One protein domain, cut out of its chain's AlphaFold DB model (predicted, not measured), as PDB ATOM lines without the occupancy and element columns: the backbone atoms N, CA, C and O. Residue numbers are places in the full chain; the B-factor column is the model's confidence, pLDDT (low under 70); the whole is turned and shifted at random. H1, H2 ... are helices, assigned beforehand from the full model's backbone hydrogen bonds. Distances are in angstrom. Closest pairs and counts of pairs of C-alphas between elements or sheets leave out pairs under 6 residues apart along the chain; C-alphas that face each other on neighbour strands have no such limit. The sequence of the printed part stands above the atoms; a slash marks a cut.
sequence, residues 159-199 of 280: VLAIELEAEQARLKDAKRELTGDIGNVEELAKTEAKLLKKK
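What this domain is: This is residues 159 to 199 of the 280 residues of the protein "U3 small nucleolar RNA-associated protein 14 A" of Bactrocera latifrons (UniProt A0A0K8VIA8). What shape do these atoms make? A long, straight helix, H1, and a shorter one, H2, set crosswise beyond its end, make a flat, open T with a looping link between them. What is it built of? The printed part has 41 residues with two named helices, H1 then H2, and no named strand: all helix. It is extended, with a radius of gyration of the C-alphas of 14.7 A and spans of 46 by 24 by 5 A.

How they stand to each other: How do the helices stand? H1, residues 159 to 179, and H2, residues 185 to 197, are apart, with no C-alpha of the one within 8 A of the other. A tight link of 5 residues joins them. Are their backbones well formed? In H1 and H2 every O i to N i+4 pair is within hydrogen-bond range.

Where its parts are: Where is H1? It begins at C-alpha 159, (-7.330, -40.306, -135.263), and is 30.0 A long. Where does H2 end? It ends at C-alpha 197, (-40.702, -30.274, -165.400), after 18.4 A.

The domain as a whole: How large is it? The two C-alphas farthest apart, of Val 159 and Lys 197, are 46.1 A apart. Is it cut or uncertain? The printed part has no cut; pLDDT is under 70 at residues 179 to 185 and 188.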
ATOM      1  N   VAL A 159      -6.700 -41.635-135.119       89.19
ATOM      2  CA  VAL A 159      -7.330 -40.306-135.263       89.19
ATOM      3  C   VAL A 159      -7.875 -40.111-136.684       89.19
ATOM      4  O   VAL A 159      -9.041 -39.769-136.854       89.19
ATOM      5  N   LEU A 160      -7.088 -40.495-137.696       91.31
ATOM      6  CA  LEU A 160      -7.491 -40.453-139.103       91.31
ATOM      7  C   LEU A 160      -8.745 -41.293-139.391       91.31
ATOM      8  O   LEU A 160      -9.603 -40.875-140.158       91.31
ATOM      9  N   ALA A 161      -8.878 -42.477-138.786       87.69
ATOM     10  CA  ALA A 161     -10.047 -43.331-138.998       87.69
ATOM     11  C   ALA A 161     -11.331 -42.726-138.404       87.69
ATOM     12  O   ALA A 161     -12.404 -42.897-138.976       87.69
ATOM     13  N   ILE A 162     -11.222 -42.005-137.283       87.94
ATOM     14  CA  ILE A 162     -12.350 -41.302-136.655       87.94
ATOM     15  C   ILE A 162     -12.795 -40.127-137.531       87.94
ATOM     16  O   ILE A 162     -13.986 -39.975-137.799       87.94
ATOM     17  N   GLU A 163     -11.843 -39.335-138.023       93.75
ATOM     18  CA  GLU A 163     -12.115 -38.230-138.950       93.75
ATOM     19  C   GLU A 163     -12.752 -38.737-140.248       93.75
ATOM     20  O   GLU A 163     -13.743 -38.179-140.715       93.75
ATOM     21  N   LEU A 164     -12.252 -39.852-140.787       93.06
ATOM     22  CA  LEU A 164     -12.804 -40.493-141.977       93.06
ATOM     23  C   LEU A 164     -14.263 -40.929-141.751       93.06
ATOM     24  O   LEU A 164     -15.123 -40.676-142.591       93.06
ATOM     25  N   GLU A 165     -14.573 -41.569-140.621       89.88
ATOM     26  CA  GLU A 165     -15.950 -41.955-140.293       89.88
ATOM     27  C   GLU A 165     -16.875 -40.740-140.147       89.88
ATOM     28  O   GLU A 165     -18.010 -40.782-140.628       89.88
ATOM     29  N   ALA A 166     -16.391 -39.652-139.540       92.12
ATOM     30  CA  ALA A 166     -17.135 -38.401-139.417       92.12
ATOM     31  C   ALA A 166     -17.406 -37.759-140.787       92.12
ATOM     32  O   ALA A 166     -18.539 -37.368-141.070       92.12
ATOM     33  N   GLU A 167     -16.411 -37.722-141.673       93.69
ATOM     34  CA  GLU A 167     -16.570 -37.242-143.050       93.69
ATOM     35  C   GLU A 167     -17.507 -38.141-143.866       93.69
ATOM     36  O   GLU A 167     -18.365 -37.658-144.603       93.69
ATOM     37  N   GLN A 168     -17.433 -39.462-143.693       92.06
ATOM     38  CA  GLN A 168     -18.380 -40.388-144.315       92.06
ATOM     39  C   GLN A 168     -19.810 -40.192-143.808       92.06
ATOM     40  O   GLN A 168     -20.746 -40.332-144.599       92.06
ATOM     41  N   ALA A 169     -19.997 -39.911-142.516       89.94
ATOM     42  CA  ALA A 169     -21.301 -39.599-141.943       89.94
ATOM     43  C   ALA A 169     -21.849 -38.293-142.533       89.94
ATOM     44  O   ALA A 169     -22.929 -38.314-143.117       89.94
ATOM     45  N   ARG A 170     -21.048 -37.218-142.539       93.31
ATOM     46  CA  ARG A 170     -21.390 -35.939-143.188       93.31
ATOM     47  C   ARG A 170     -21.771 -36.117-144.653       93.31
ATOM     48  O   ARG A 170     -22.781 -35.590-145.103       93.31
ATOM     49  N   LEU A 171     -21.000 -36.906-145.398       90.56
ATOM     50  CA  LEU A 171     -21.264 -37.189-146.805       90.56
ATOM     51  C   LEU A 171     -22.556 -38.000-146.984       90.56
ATOM     52  O   LEU A 171     -23.300 -37.759-147.933       90.56
ATOM     53  N   LYS A 172     -22.849 -38.953-146.092       85.94
ATOM     54  CA  LYS A 172     -24.127 -39.684-146.093       85.94
ATOM     55  C   LYS A 172     -25.304 -38.764-145.788       85.94
ATOM     56  O   LYS A 172     -26.323 -38.902-146.458       85.94
ATOM     57  N   ASP A 173     -25.164 -37.850-144.839       84.75
ATOM     58  CA  ASP A 173     -26.211 -36.896-144.472       84.75
ATOM     59  C   ASP A 173     -26.455 -35.898-145.611       84.75
ATOM     60  O   ASP A 173     -27.579 -35.793-146.093       84.75
ATOM     61  N   ALA A 174     -25.395 -35.331-146.192       85.31
ATOM     62  CA  ALA A 174     -25.485 -34.496-147.392       85.31
ATOM     63  C   ALA A 174     -26.097 -35.248-148.587       85.31
ATOM     64  O   ALA A 174     -26.880 -34.694-149.360       85.31
ATOM     65  N   LYS A 175     -25.784 -36.542-148.752       81.38
ATOM     66  CA  LYS A 175     -26.442 -37.386-149.761       81.38
ATOM     67  C   LYS A 175     -27.916 -37.597-149.446       81.38
ATOM     68  O   LYS A 175     -28.711 -37.539-150.375       81.38
ATOM     69  N   ARG A 176     -28.302 -37.849-148.195       76.75
ATOM     70  CA  ARG A 176     -29.713 -37.989-147.799       76.75
ATOM     71  C   ARG A 176     -30.498 -36.715-148.084       76.75
ATOM     72  O   ARG A 176     -31.559 -36.803-148.693       76.75
ATOM     73  N   GLU A 177     -29.929 -35.559-147.752       77.69
ATOM     74  CA  GLU A 177     -30.486 -34.242-148.072       77.69
ATOM     75  C   GLU A 177     -30.640 -34.045-149.589       77.69
ATOM     76  O   GLU A 177     -31.709 -33.660-150.059       77.69
ATOM     77  N   LEU A 178     -29.616 -34.393-150.377       73.00
ATOM     78  CA  LEU A 178     -29.648 -34.288-151.840       73.00
ATOM     79  C   LEU A 178     -30.649 -35.252-152.492       73.00
ATOM     80  O   LEU A 178     -31.287 -34.911-153.488       73.00
ATOM     81  N   THR A 179     -30.769 -36.464-151.950       66.06
ATOM     82  CA  THR A 179     -31.700 -37.491-152.446       66.06
ATOM     83  C   THR A 179     -33.136 -37.218-151.972       66.06
ATOM     84  O   THR A 179     -34.059 -37.884-152.430       66.06
ATOM     85  N   GLY A 180     -33.334 -36.223-151.097       60.53
ATOM     86  CA  GLY A 180     -34.639 -35.824-150.583       60.53
ATOM     87  C   GLY A 180     -35.236 -36.804-149.576       60.53
ATOM     88  O   GLY A 180     -36.431 -36.732-149.328       60.53
ATOM     89  N   ASP A 181     -34.439 -37.692-148.973       62.09
ATOM     90  CA  ASP A 181     -34.881 -38.692-147.978       62.09
ATOM     91  C   ASP A 181     -35.167 -38.036-146.607       62.09
ATOM     92  O   ASP A 181     -34.710 -38.461-145.548       62.09
ATOM     93  N   ILE A 182     -35.878 -36.912-146.649       58.06
ATOM     94  CA  ILE A 182     -36.467 -36.193-145.535       58.06
ATOM     95  C   ILE A 182     -37.897 -36.729-145.481       58.06
ATOM     96  O   ILE A 182     -38.603 -36.702-146.486       58.06
ATOM     97  N   GLY A 183     -38.338 -37.241-144.331       58.66
ATOM     98  CA  GLY A 183     -39.628 -37.937-144.167       58.66
ATOM     99  C   GLY A 183     -40.902 -37.135-144.498       58.66
ATOM    100  O   GLY A 183     -42.001 -37.609-144.220       58.66
ATOM    101  N   ASN A 184     -40.785 -35.943-145.089       67.06
ATOM    102  CA  ASN A 184     -41.884 -35.119-145.575       67.06
ATOM    103  C   ASN A 184     -42.236 -35.475-147.026       67.06
ATOM    104  O   ASN A 184     -41.677 -34.952-147.993       67.06
ATOM    105  N   VAL A 185     -43.247 -36.331-147.169       68.69
ATOM    106  CA  VAL A 185     -43.801 -36.800-148.453       68.69
ATOM    107  C   VAL A 185     -44.192 -35.641-149.390       68.69
ATOM    108  O   VAL A 185     -44.059 -35.748-150.609       68.69
ATOM    109  N   GLU A 186     -44.630 -34.504-148.842       72.12
ATOM    110  CA  GLU A 186     -45.053 -33.337-149.629       72.12
ATOM    111  C   GLU A 186     -43.895 -32.587-150.307       72.12
ATOM    112  O   GLU A 186     -44.058 -32.043-151.403       72.12
ATOM    113  N   GLU A 187     -42.720 -32.536-149.678       72.31
ATOM    114  CA  GLU A 187     -41.533 -31.869-150.230       72.31
ATOM    115  C   GLU A 187     -40.880 -32.734-151.311       72.31
ATOM    116  O   GLU A 187     -40.490 -32.229-152.370       72.31
ATOM    117  N   LEU A 188     -40.881 -34.050-151.104       69.19
ATOM    118  CA  LEU A 188     -40.533 -35.050-152.109       69.19
ATOM    119  C   LEU A 188     -41.422 -34.943-153.353       69.19
ATOM    120  O   LEU A 188     -40.916 -34.771-154.459       69.19
ATOM    121  N   ALA A 189     -42.746 -34.900-153.190       75.81
ATOM    122  CA  ALA A 189     -43.661 -34.746-154.322       75.81
ATOM    123  C   ALA A 189     -43.433 -33.427-155.094       75.81
ATOM    124  O   ALA A 189     -43.482 -33.393-156.327       75.81
ATOM    125  N   LYS A 190     -43.135 -32.325-154.389       77.50
ATOM    126  CA  LYS A 190     -42.812 -31.026-155.009       77.50
ATOM    127  C   LYS A 190     -41.481 -31.063-155.765       77.50
ATOM    128  O   LYS A 190     -41.378 -30.460-156.837       77.50
ATOM    129  N   THR A 191     -40.459 -31.726-155.229       72.88
ATOM    130  CA  THR A 191     -39.145 -31.860-155.883       72.88
ATOM    131  C   THR A 191     -39.210 -32.799-157.083       72.88
ATOM    132  O   THR A 191     -38.721 -32.431-158.151       72.88
ATOM    133  N   GLU A 192     -39.917 -33.922-156.981       74.88
ATOM    134  CA  GLU A 192     -40.227 -34.812-158.103       74.88
ATOM    135  C   GLU A 192     -40.984 -34.073-159.211       74.88
ATOM    136  O   GLU A 192     -40.573 -34.112-160.370       74.88
ATOM    137  N   ALA A 193     -42.026 -33.304-158.870       78.50
ATOM    138  CA  ALA A 193     -42.764 -32.494-159.839       78.50
ATOM    139  C   ALA A 193     -41.874 -31.438-160.521       78.50
ATOM    140  O   ALA A 193     -42.035 -31.169-161.713       78.50
ATOM    141  N   LYS A 194     -40.912 -30.847-159.799       78.00
ATOM    142  CA  LYS A 194     -39.912 -29.934-160.379       78.00
ATOM    143  C   LYS A 194     -38.941 -30.673-161.304       78.00
ATOM    144  O   LYS A 194     -38.661 -30.166-162.384       78.00
ATOM    145  N   LEU A 195     -38.454 -31.855-160.924       74.00
ATOM    146  CA  LEU A 195     -37.565 -32.681-161.751       74.00
ATOM    147  C   LEU A 195     -38.261 -33.188-163.020       74.00
ATOM    148  O   LEU A 195     -37.646 -33.197-164.081       74.00
ATOM    149  N   LEU A 196     -39.551 -33.528-162.945       73.62
ATOM    150  CA  LEU A 196     -40.371 -33.898-164.105       73.62
ATOM    151  C   LEU A 196     -40.583 -32.732-165.080       73.62
ATOM    152  O   LEU A 196     -40.704 -32.955-166.282       73.62
ATOM    153  N   LYS A 197     -40.607 -31.491-164.577       75.50
ATOM    154  CA  LYS A 197     -40.702 -30.274-165.400       75.50
ATOM    155  C   LYS A 197     -39.370 -29.879-166.052       75.50
ATOM    156  O   LYS A 197     -39.385 -29.107-167.010       75.50
ATOM    157  N   LYS A 198     -38.226 -30.377-165.563       81.00
ATOM    158  CA  LYS A 198     -36.914 -30.103-166.172       81.00
ATOM    159  C   LYS A 198     -36.775 -30.872-167.489       81.00
ATOM    160  O   LYS A 198     -37.036 -32.070-167.559       81.00
ATOM    161  N   LYS A 199     -36.329 -30.180-168.539       79.81
ATOM    162  CA  LYS A 199     -35.964 -30.812-169.813       79.81
ATOM    163  C   LYS A 199     -34.619 -31.519-169.629       79.81
ATOM    164  O   LYS A 199     -33.655 -30.877-169.231       79.81
TER     165      LYS A 199